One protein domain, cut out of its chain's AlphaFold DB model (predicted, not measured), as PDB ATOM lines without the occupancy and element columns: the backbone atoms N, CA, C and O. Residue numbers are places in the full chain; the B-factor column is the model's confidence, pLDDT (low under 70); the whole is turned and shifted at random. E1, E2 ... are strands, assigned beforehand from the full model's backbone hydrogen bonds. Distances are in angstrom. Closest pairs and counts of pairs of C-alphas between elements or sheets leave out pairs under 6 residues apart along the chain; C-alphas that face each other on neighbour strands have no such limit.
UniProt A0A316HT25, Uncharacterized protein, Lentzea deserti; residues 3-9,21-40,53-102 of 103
ATOM      1  N   LEU A   3     -29.053  46.484 -40.732       96.69
ATOM      2  CA  LEU A   3     -27.936  47.171 -41.371       96.69
ATOM      3  C   LEU A   3     -27.489  48.300 -40.450       96.69
ATOM      4  O   LEU A   3     -28.339  49.004 -39.899       96.69
ATOM      5  N   VAL A   4     -26.181  48.445 -40.290       97.12
ATOM      6  CA  VAL A   4     -25.545  49.465 -39.460       97.12
ATOM      7  C   VAL A   4     -24.677  50.330 -40.360       97.12
ATOM      8  O   VAL A   4     -23.681  49.852 -40.912       97.12
ATOM      9  N   ASP A   5     -25.064  51.590 -40.510       95.25
ATOM     10  CA  ASP A   5     -24.295  52.592 -41.243       95.25
ATOM     11  C   ASP A   5     -23.200  53.139 -40.314       95.25
ATOM     12  O   ASP A   5     -23.532  53.606 -39.222       95.25
ATOM     13  N   PRO A   6     -21.905  53.088 -40.673       93.38
ATOM     14  CA  PRO A   6     -20.868  53.592 -39.787       93.38
ATOM     15  C   PRO A   6     -20.909  55.112 -39.684       93.38
ATOM     16  O   PRO A   6     -21.139  55.816 -40.669       93.38
ATOM     17  N   LEU A   7     -20.573  55.613 -38.503       91.69
ATOM     18  CA  LEU A   7     -20.160  56.994 -38.328       91.69
ATOM     19  C   LEU A   7     -18.683  57.136 -38.688       91.69
ATOM     20  O   LEU A   7     -17.865  56.258 -38.417       91.69
ATOM     21  N   GLU A   8     -18.352  58.262 -39.301       87.88
ATOM     22  CA  GLU A   8     -16.972  58.670 -39.522       87.88
ATOM     23  C   GLU A   8     -16.473  59.377 -38.266       87.88
ATOM     24  O   GLU A   8     -17.012  60.413 -37.879       87.88
ATOM     25  N   VAL A   9     -15.464  58.802 -37.618       83.94
ATOM     26  CA  VAL A   9     -14.817  59.401 -36.449       83.94
ATOM     27  C   VAL A   9     -13.359  59.696 -36.766       83.94
ATOM     28  O   VAL A   9     -12.683  58.907 -37.430       83.94
ATOM     29  N   ASP A  21     -16.938  53.894 -37.113       90.75
ATOM     30  CA  ASP A  21     -17.571  53.531 -35.844       90.75
ATOM     31  C   ASP A  21     -18.977  52.954 -36.071       90.75
ATOM     32  O   ASP A  21     -19.843  53.586 -36.670       90.75
ATOM     33  N   TYR A  22     -19.209  51.745 -35.560       91.75
ATOM     34  CA  TYR A  22     -20.491  51.030 -35.641       91.75
ATOM     35  C   TYR A  22     -21.181  50.939 -34.269       91.75
ATOM     36  O   TYR A  22     -22.099  50.136 -34.073       91.75
ATOM     37  N   GLY A  23     -20.731  51.740 -33.296       90.88
ATOM     38  CA  GLY A  23     -21.235  51.771 -31.930       90.88
ATOM     39  C   GLY A  23     -22.703  52.203 -31.801       90.88
ATOM     40  O   GLY A  23     -23.426  52.338 -32.791       90.88
ATOM     41  N   PRO A  24     -23.202  52.431 -30.572       90.81
ATOM     42  CA  PRO A  24     -24.619  52.719 -30.318       90.81
ATOM     43  C   PRO A  24     -25.176  53.951 -31.047       90.81
ATOM     44  O   PRO A  24     -26.378  54.017 -31.287       90.81
ATOM     45  N   GLY A  25     -24.319  54.912 -31.408       90.88
ATOM     46  CA  GLY A  25     -24.703  56.099 -32.177       90.88
ATOM     47  C   GLY A  25     -24.865  55.858 -33.682       90.88
ATOM     48  O   GLY A  25     -25.462  56.689 -34.363       90.88
ATOM     49  N   ALA A  26     -24.360  54.737 -34.203       94.62
ATOM     50  CA  ALA A  26     -24.437  54.397 -35.617       94.62
ATOM     51  C   ALA A  26     -25.898  54.155 -36.057       94.62
ATOM     52  O   ALA A  26     -26.616  53.400 -35.381       94.62
ATOM     53  N   PRO A  27     -26.365  54.768 -37.165       96.44
ATOM     54  CA  PRO A  27     -27.706  54.533 -37.684       96.44
ATOM     55  C   PRO A  27     -27.958  53.053 -37.970       96.44
ATOM     56  O   PRO A  27     -27.118  52.350 -38.532       96.44
ATOM     57  N   ARG A  28     -29.140  52.580 -37.573       97.00
ATOM     58  CA  ARG A  28     -29.558  51.183 -37.709       97.00
ATOM     59  C   ARG A  28     -30.882  51.102 -38.439       97.00
ATOM     60  O   ARG A  28     -31.824  51.817 -38.098       97.00
ATOM     61  N   ARG A  29     -30.973  50.196 -39.411       96.94
ATOM     62  CA  ARG A  29     -32.223  49.921 -40.125       96.94
ATOM     63  C   ARG A  29     -32.491  48.432 -40.244       96.94
ATOM     64  O   ARG A  29     -31.653  47.665 -40.713       96.94
ATOM     65  N   ASP A  30     -33.695  48.031 -39.856       97.50
ATOM     66  CA  ASP A  30     -34.141  46.656 -40.025       97.50
ATOM     67  C   ASP A  30     -34.566  46.395 -41.465       97.50
ATOM     68  O   ASP A  30     -35.416  47.082 -42.033       97.50
ATOM     69  N   VAL A  31     -34.000  45.341 -42.044       95.81
ATOM     70  CA  VAL A  31     -34.298  44.910 -43.406       95.81
ATOM     71  C   VAL A  31     -34.726  43.450 -43.448       95.81
ATOM     72  O   VAL A  31     -34.376  42.611 -42.603       95.81
ATOM     73  N   ARG A  32     -35.502  43.138 -44.487       96.19
ATOM     74  CA  ARG A  32     -35.821  41.762 -44.870       96.19
ATOM     75  C   ARG A  32     -34.796  41.292 -45.887       96.19
ATOM     76  O   ARG A  32     -34.525  41.980 -46.866       96.19
ATOM     77  N   GLY A  33     -34.273  40.096 -45.684       94.44
ATOM     78  CA  GLY A  33     -33.319  39.495 -46.598       94.44
ATOM     79  C   GLY A  33     -33.126  38.018 -46.305       94.44
ATOM     80  O   GLY A  33     -33.563  37.513 -45.269       94.44
ATOM     81  N   TYR A  34     -32.475  37.341 -47.237       94.88
ATOM     82  CA  TYR A  34     -32.097  35.945 -47.127       94.88
ATOM     83  C   TYR A  34     -30.581  35.842 -46.990       94.88
ATOM     84  O   TYR A  34     -29.845  36.391 -47.808       94.88
ATOM     85  N   MET A  35     -30.137  35.162 -45.935       94.31
ATOM     86  CA  MET A  35     -28.733  35.019 -45.564       94.31
ATOM     87  C   MET A  35     -28.296  33.579 -45.832       94.31
ATOM     88  O   MET A  35     -28.895  32.643 -45.297       94.31
ATOM     89  N   GLN A  36     -27.265  33.403 -46.659       91.88
ATOM     90  CA  GLN A  36     -26.757  32.100 -47.077       91.88
ATOM     91  C   GLN A  36     -25.252  32.000 -46.794       91.88
ATOM     92  O   GLN A  36     -24.513  32.923 -47.142       91.88
ATOM     93  N   PRO A  37     -24.757  30.902 -46.201       88.62
ATOM     94  CA  PRO A  37     -23.323  30.673 -46.105       88.62
ATOM     95  C   PRO A  37     -22.725  30.556 -47.511       88.62
ATOM     96  O   PRO A  37     -23.236  29.821 -48.357       88.62
ATOM     97  N   ASN A  38     -21.634  31.273 -47.762       81.94
ATOM     98  CA  ASN A  38     -20.829  31.078 -48.958       81.94
ATOM     99  C   ASN A  38     -19.810  29.993 -48.603       81.94
ATOM    100  O   ASN A  38     -18.820  30.262 -47.925       81.94
ATOM    101  N   THR A  39     -20.124  28.742 -48.936       67.88
ATOM    102  CA  THR A  39     -19.307  27.590 -48.539       67.88
ATOM    103  C   THR A  39     -17.867  27.750 -49.021       67.88
ATOM    104  O   THR A  39     -17.640  28.107 -50.178       67.88
ATOM    105  N   SER A  40     -16.905  27.478 -48.135       58.06
ATOM    106  CA  SER A  40     -15.491  27.396 -48.506       58.06
ATOM    107  C   SER A  40     -15.259  26.167 -49.387       58.06
ATOM    108  O   SER A  40     -15.843  25.110 -49.147       58.06
ATOM    109  N   THR A  53     -16.713  31.625 -42.577       80.69
ATOM    110  CA  THR A  53     -16.435  33.062 -42.473       80.69
ATOM    111  C   THR A  53     -17.099  33.883 -43.573       80.69
ATOM    112  O   THR A  53     -17.377  35.058 -43.360       80.69
ATOM    113  N   ARG A  54     -17.410  33.286 -44.731       88.31
ATOM    114  CA  ARG A  54     -18.001  33.988 -45.882       88.31
ATOM    115  C   ARG A  54     -19.494  33.712 -46.019       88.31
ATOM    116  O   ARG A  54     -19.952  32.580 -45.882       88.31
ATOM    117  N   TRP A  55     -20.248  34.751 -46.344       93.00
ATOM    118  CA  TRP A  55     -21.706  34.748 -46.408       93.00
ATOM    119  C   TRP A  55     -22.202  35.565 -47.604       93.00
ATOM    120  O   TRP A  55     -21.466  36.356 -48.194       93.00
ATOM    121  N   ARG A  56     -23.456  35.342 -47.989       94.44
ATOM    122  CA  ARG A  56     -24.178  36.117 -48.996       94.44
ATOM    123  C   ARG A  56     -25.501  36.596 -48.427       94.44
ATOM    124  O   ARG A  56     -26.222  35.818 -47.801       94.44
ATOM    125  N   LEU A  57     -25.827  37.849 -48.710       95.44
ATOM    126  CA  LEU A  57     -27.114  38.457 -48.420       95.44
ATOM    127  C   LEU A  57     -27.844  38.779 -49.722       95.44
ATOM    128  O   LEU A  57     -27.302  39.434 -50.605       95.44
ATOM    129  N   PHE A  58     -29.103  38.358 -49.793       95.50
ATOM    130  CA  PHE A  58     -30.061  38.746 -50.820       95.50
ATOM    131  C   PHE A  58     -31.152  39.614 -50.194       95.50
ATOM    132  O   PHE A  58     -31.858  39.162 -49.289       95.50
ATOM    133  N   THR A  59     -31.327  40.847 -50.664       96.00
ATOM    134  CA  THR A  59     -32.358  41.762 -50.148       96.00
ATOM    135  C   THR A  59     -32.932  42.664 -51.247       96.00
ATOM    136  O   THR A  59     -32.419  42.725 -52.361       96.00
ATOM    137  N   TYR A  60     -34.045  43.327 -50.936       95.31
ATOM    138  CA  TYR A  60     -34.645  44.394 -51.747       95.31
ATOM    139  C   TYR A  60     -34.327  45.791 -51.196       95.31
ATOM    140  O   TYR A  60     -34.703  46.787 -51.804       95.31
ATOM    141  N   SER A  61     -33.692  45.869 -50.027       95.44
ATOM    142  CA  SER A  61     -33.234  47.126 -49.447       95.44
ATOM    143  C   SER A  61     -31.833  47.442 -49.968       95.44
ATOM    144  O   SER A  61     -31.028  46.517 -50.068       95.44
ATOM    145  N   PRO A  62     -31.513  48.712 -50.271       94.12
ATOM    146  CA  PRO A  62     -30.147  49.083 -50.603       94.12
ATOM    147  C   PRO A  62     -29.223  48.733 -49.435       94.12
ATOM    148  O   PRO A  62     -29.629  48.797 -48.271       94.12
ATOM    149  N   VAL A  63     -27.999  48.346 -49.769       94.12
ATOM    150  CA  VAL A  63     -26.915  48.062 -48.827       94.12
ATOM    151  C   VAL A  63     -25.712  48.852 -49.313       94.12
ATOM    152  O   VAL A  63     -25.447  48.859 -50.513       94.12
ATOM    153  N   GLY A  64     -25.030  49.548 -48.415       93.62
ATOM    154  CA  GLY A  64     -23.804  50.288 -48.697       93.62
ATOM    155  C   GLY A  64     -22.554  49.427 -48.509       93.62
ATOM    156  O   GLY A  64     -22.518  48.547 -47.654       93.62
ATOM    157  N   ALA A  65     -21.488  49.714 -49.262       93.19
ATOM    158  CA  ALA A  65     -20.219  48.975 -49.181       93.19
ATOM    159  C   ALA A  65     -19.521  49.078 -47.808       93.19
ATOM    160  O   ALA A  65     -18.699  48.238 -47.456       93.19
ATOM    161  N   ARG A  66     -19.842  50.115 -47.025       93.06
ATOM    162  CA  ARG A  66     -19.282  50.357 -45.686       93.06
ATOM    163  C   ARG A  66     -20.201  49.892 -44.559       93.06
ATOM    164  O   ARG A  66     -19.870  50.099 -43.405       93.06
ATOM    165  N   GLU A  67     -21.360  49.318 -44.860       95.00
ATOM    166  CA  GLU A  67     -22.300  48.905 -43.818       95.00
ATOM    167  C   GLU A  67     -21.843  47.621 -43.109       95.00
ATOM    168  O   GLU A  67     -21.106  46.789 -43.653       95.00
ATOM    169  N   GLN A  68     -22.321  47.442 -41.879       95.75
ATOM    170  CA  GLN A  68     -22.324  46.147 -41.204       95.75
ATOM    171  C   GLN A  68     -23.722  45.539 -41.208       95.75
ATOM    172  O   GLN A  68     -24.729  46.241 -41.245       95.75
ATOM    173  N   VAL A  69     -23.779  44.213 -41.146       96.38
ATOM    174  CA  VAL A  69     -25.013  43.448 -41.007       96.38
ATOM    175  C   VAL A  69     -24.982  42.719 -39.673       96.38
ATOM    176  O   VAL A  69     -24.107  41.891 -39.433       96.38
ATOM    177  N   GLU A  70     -25.969  42.977 -38.827       95.88
ATOM    178  CA  GLU A  70     -26.223  42.220 -37.605       95.88
ATOM    179  C   GLU A  70     -27.322  41.179 -37.877       95.88
ATOM    180  O   GLU A  70     -28.443  41.483 -38.320       95.88
ATOM    181  N   TRP A  71     -27.014  39.904 -37.631       95.19
ATOM    182  CA  TRP A  71     -27.962  38.812 -37.828       95.19
ATOM    183  C   TRP A  71     -27.708  37.651 -36.871       95.19
ATOM    184  O   TRP A  71     -26.625  37.073 -36.844       95.19
ATOM    185  N   ARG A  72     -28.744  37.267 -36.108       92.81
ATOM    186  CA  ARG A  72     -28.700  36.159 -35.131       92.81
ATOM    187  C   ARG A  72     -27.546  36.288 -34.121       92.81
ATOM    188  O   ARG A  72     -26.882  35.304 -33.820       92.81
ATOM    189  N   GLY A  73     -27.315  37.506 -33.627       91.62
ATOM    190  CA  GLY A  73     -26.251  37.801 -32.661       91.62
ATOM    191  C   GLY A  73     -24.834  37.758 -33.240       91.62
ATOM    192  O   GLY A  73     -23.880  37.750 -32.474       91.62
ATOM    193  N   ARG A  74     -24.691  37.700 -34.570       92.00
ATOM    194  CA  ARG A  74     -23.408  37.736 -35.280       92.00
ATOM    195  C   ARG A  74     -23.311  39.002 -36.115       92.00
ATOM    196  O   ARG A  74     -24.330  39.488 -36.617       92.00
ATOM    197  N   THR A  75     -22.082  39.459 -36.306       94.62
ATOM    198  CA  THR A  75     -21.764  40.676 -37.047       94.62
ATOM    199  C   THR A  75     -21.008  40.330 -38.320       94.62
ATOM    200  O   THR A  75     -20.093  39.508 -38.325       94.62
ATOM    201  N   PHE A  76     -21.401  40.961 -39.421       95.00
ATOM    202  CA  PHE A  76     -20.797  40.756 -40.730       95.00
ATOM    203  C   PHE A  76     -20.448  42.101 -41.362       95.00
ATOM    204  O   PHE A  76     -21.254  43.026 -41.319       95.00
ATOM    205  N   ARG A  77     -19.275  42.212 -41.986       94.62
ATOM    206  CA  ARG A  77     -18.918  43.356 -42.839       94.62
ATOM    207  C   ARG A  77     -19.216  43.051 -44.294       94.62
ATOM    208  O   ARG A  77     -19.035  41.913 -44.733       94.62
ATOM    209  N   VAL A  78     -19.637  44.077 -45.025       94.38
ATOM    210  CA  VAL A  78     -19.729  44.027 -46.482       94.38
ATOM    211  C   VAL A  78     -18.333  43.851 -47.081       94.38
ATOM    212  O   VAL A  78     -17.386  44.539 -46.708       94.38
ATOM    213  N   ASP A  79     -18.206  42.851 -47.949       92.44
ATOM    214  CA  ASP A  79     -16.979  42.489 -48.652       92.44
ATOM    215  C   ASP A  79     -17.111  42.888 -50.126       92.44
ATOM    216  O   ASP A  79     -17.809  42.229 -50.903       92.44
ATOM    217  N   GLY A  80     -16.453  43.989 -50.493       89.00
ATOM    218  CA  GLY A  80     -16.533  44.591 -51.823       89.00
ATOM    219  C   GLY A  80     -17.804  45.411 -52.054       89.00
ATOM    220  O   GLY A  80     -18.472  45.841 -51.115       89.00
ATOM    221  N   ASP A  81     -18.126  45.644 -53.325       91.00
ATOM    222  CA  ASP A  81     -19.296  46.428 -53.711       91.00
ATOM    223  C   ASP A  81     -20.568  45.564 -53.800       91.00
ATOM    224  O   ASP A  81     -20.541  44.469 -54.374       91.00
ATOM    225  N   PRO A  82     -21.706  46.047 -53.268       91.12
ATOM    226  CA  PRO A  82     -23.017  45.441 -53.471       91.12
ATOM    227  C   PRO A  82     -23.354  45.289 -54.961       91.12
ATOM    228  O   PRO A  82     -23.387  46.264 -55.712       91.12
ATOM    229  N   GLU A  83     -23.666  44.068 -55.391       92.94
ATOM    230  CA  GLU A  83     -24.138  43.795 -56.747       92.94
ATOM    231  C   GLU A  83     -25.633  44.148 -56.838       92.94
ATOM    232  O   GLU A  83     -26.435  43.762 -55.980       92.94
ATOM    233  N   MET A  84     -26.025  44.877 -57.885       94.00
ATOM    234  CA  MET A  84     -27.403  45.314 -58.106       94.00
ATOM    235  C   MET A  84     -27.974  44.678 -59.369       94.00
ATOM    236  O   MET A  84     -27.341  44.680 -60.424       94.00
ATOM    237  N   TRP A  85     -29.198  44.169 -59.271       92.62
ATOM    238  CA  TRP A  85     -29.955  43.694 -60.420       92.62
ATOM    239  C   TRP A  85     -31.316  44.379 -60.496       92.62
ATOM    240  O   TRP A  85     -32.165  44.211 -59.613       92.62
ATOM    241  N   GLU A  86     -31.525  45.123 -61.580       94.00
ATOM    242  CA  GLU A  86     -32.739  45.889 -61.851       94.00
ATOM    243  C   GLU A  86     -33.514  45.251 -63.013       94.00
ATOM    244  O   GLU A  86     -33.101  45.357 -64.170       94.00
ATOM    245  N   PRO A  87     -34.625  44.540 -62.748       90.31
ATOM    246  CA  PRO A  87     -35.448  44.001 -63.820       90.31
ATOM    247  C   PRO A  87     -36.283  45.103 -64.484       90.31
ATOM    248  O   PRO A  87     -36.737  46.027 -63.817       90.31
ATOM    249  N   ALA A  88     -36.600  44.939 -65.775       90.38
ATOM    250  CA  ALA A  88     -37.506  45.845 -66.498       90.38
ATOM    251  C   ALA A  88     -38.893  45.976 -65.831       90.38
ATOM    252  O   ALA A  88     -39.540  47.014 -65.928       90.38
ATOM    253  N   PHE A  89     -39.332  44.926 -65.130       89.62
ATOM    254  CA  PHE A  89     -40.528  44.920 -64.292       89.62
ATOM    255  C   PHE A  89     -40.214  44.244 -62.953       89.62
ATOM    256  O   PHE A  89     -39.669  43.141 -62.927       89.62
ATOM    257  N   GLY A  90     -40.596  44.866 -61.834       90.19
ATOM    258  CA  GLY A  90     -40.417  44.304 -60.492       90.19
ATOM    259  C   GLY A  90     -39.625  45.215 -59.556       90.19
ATOM    260  O   GLY A  90     -39.671  46.433 -59.685       90.19
ATOM    261  N   ARG A  91     -38.945  44.618 -58.569       91.38
ATOM    262  CA  ARG A  91     -38.147  45.336 -57.562       91.38
ATOM    263  C   ARG A  91     -36.662  45.053 -57.759       91.38
ATOM    264  O   ARG A  91     -36.300  43.887 -57.936       91.38
ATOM    265  N   THR A  92     -35.841  46.092 -57.641       93.75
ATOM    266  CA  THR A  92     -34.377  46.007 -57.606       93.75
ATOM    267  C   THR A  92     -33.916  45.064 -56.504       93.75
ATOM    268  O   THR A  92     -34.400  45.125 -55.372       93.75
ATOM    269  N   ARG A  93     -33.001  44.159 -56.847       94.12
ATOM    270  CA  ARG A  93     -32.412  43.191 -55.922       94.12
ATOM    271  C   ARG A  93     -30.964  43.561 -55.661       94.12
ATOM    272  O   ARG A  93     -30.243  43.904 -56.593       94.12
ATOM    273  N   PHE A  94     -30.553  43.411 -54.413       95.06
ATOM    274  CA  PHE A  94     -29.185  43.622 -53.967       95.06
ATOM    275  C   PHE A  94     -28.603  42.297 -53.498       95.06
ATOM    276  O   PHE A  94     -29.229  41.586 -52.697       95.06
ATOM    277  N   TRP A  95     -27.427  41.962 -54.021       94.12
ATOM    278  CA  TRP A  95     -26.648  40.791 -53.645       94.12
ATOM    279  C   TRP A  95     -25.332  41.261 -53.044       94.12
ATOM    280  O   TRP A  95     -24.592  42.023 -53.656       94.12
ATOM    281  N   VAL A  96     -25.048  40.816 -51.827       94.81
ATOM    282  CA  VAL A  96     -23.919  41.335 -51.057       94.81
ATOM    283  C   VAL A  96     -23.103  40.178 -50.526       94.81
ATOM    284  O   VAL A  96     -23.654  39.221 -49.976       94.81
ATOM    285  N   ARG A  97     -21.785  40.254 -50.700       95.00
ATOM    286  CA  ARG A  97     -20.848  39.326 -50.073       95.00
ATOM    287  C   ARG A  97     -20.492  39.871 -48.707       95.00
ATOM    288  O   ARG A  97     -20.348  41.072 -48.521       95.00
ATOM    289  N   LEU A  98     -20.422  38.972 -47.743       94.81
ATOM    290  CA  LEU A  98     -20.267  39.310 -46.344       94.81
ATOM    291  C   LEU A  98     -19.149  38.463 -45.745       94.81
ATOM    292  O   LEU A  98     -19.065  37.262 -46.019       94.81
ATOM    293  N   THR A  99     -18.342  39.074 -44.886       92.88
ATOM    294  CA  THR A  99     -17.379  38.367 -44.038       92.88
ATOM    295  C   THR A  99     -17.793  38.528 -42.582       92.88
ATOM    296  O   THR A  99     -18.055  39.641 -42.131       92.88
ATOM    297  N   GLU A 100     -17.888  37.422 -41.846       90.94
ATOM    298  CA  GLU A 100     -18.101  37.457 -40.398       90.94
ATOM    299  C   GLU A 100     -16.910  38.130 -39.712       90.94
ATOM    300  O   GLU A 100     -15.759  37.773 -39.964       90.94
ATOM    301  N   VAL A 101     -17.204  39.078 -38.826       88.62
ATOM    302  CA  VAL A 101     -16.215  39.729 -37.969       88.62
ATOM    303  C   VAL A 101     -16.515  39.387 -36.517       88.62
ATOM    304  O   VAL A 101     -17.676  39.337 -36.109       88.62
ATOM    305  N   GLU A 102     -15.467  39.120 -35.743       76.06
ATOM    306  CA  GLU A 102     -15.596  39.001 -34.292       76.06
ATOM    307  C   GLU A 102     -15.837  40.405 -33.725       76.06
ATOM    308  O   GLU A 102     -15.122  41.347 -34.080       76.06
TER     309      GLU A 102
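AT A GLANCE: This is residues 3 to 9, 21 to 40 and 53 to 102 of the 103 residues of an uncharacterized protein of Lentzea deserti (UniProt A0A316HT25). A strongly twisted antiparallel sheet curls into a small, incompletely closed barrel, with the long strand E8 joining its parts: E3 and E4 lie on one side of E8, the hairpin of E5 and E6 on the other. E2 bends into E3 and comes near E5 across the open part, while the loop of the E7 and E8 hairpin and the short strand E1 lie towards opposite ends of the long axis. The printed part has 77 residues with eight named strands, E1 to E8 in order along the chain, and no named helix; the class is all strand, though under half of the residues, 38 of 77, are in named elements. It is compact, with a radius of gyration of the C-alphas of 12.6 A and spans of 39 by 29 by 21 A.

HOW THE PARTS SIT: E1, residues 7 to 9, pairs with no named strand and is apart from the other seven named strands. E2, residues 28 to 30, also pairs with no named strand; it is near E5, residues 68 to 71, with 6 pairs of C-alphas within 10 A. E2 runs on into E3, residues 33 to 37, across a break of 2 residues, at 95 degrees. E3 is antiparallel to E4, residues 54 to 59, at 161 degrees between directions, with N 34 and O 58 2.8 A apart, within hydrogen-bond range. On the other side of E4 is E8, residues 93 to 101, antiparallel at 149 degrees, with N 57 and O 96 at 2.9 A. E5 forms a hairpin with E6, residues 74 to 78, at 147 degrees, with N 69 and O 76 at 2.8 A. E6 is antiparallel to E8 at 121 degrees, with N 77 and O 99 at 2.8 A. E7, residues 83 to 85, forms a hairpin with E8 at 159 degrees, with N 83 and O 95 at 2.8 A. The pairing on E8 is staggered: E7 over its residues 93 to 95, E4 over 94 to 99, E6 over 98 to 101. The edge strands of this branched sheet are E3, E5 and E7.

IN THESE COORDINATES: E1 begins at C-alpha 7, (-20.160, 56.994, -38.328), and measures 6.2 A; E2 measures 6.8 A and E3 13.3 A. E4 is 16.9 A long, E5 9.8 A, E6 13.4 A and E7 6.9 A. E8, the longest at 24.4 A, runs from C-alpha 93 at (-32.412, 43.191, -55.922) to C-alpha 101 at (-16.215, 39.729, -37.969).

THE WHOLE: The two C-alphas farthest apart, those of Val 9 and Phe 89, are 40.6 A apart. Residues 10 to 20 and 41 to 52 are not printed; C-alphas 9 and 21 are 6.5 A apart, and C-alphas 40 and 53 8.3 A. Of the links that are printed whole, no link is long. The mean pLDDT of the printed part is 92.0, and residues 39 to 40 are under 70.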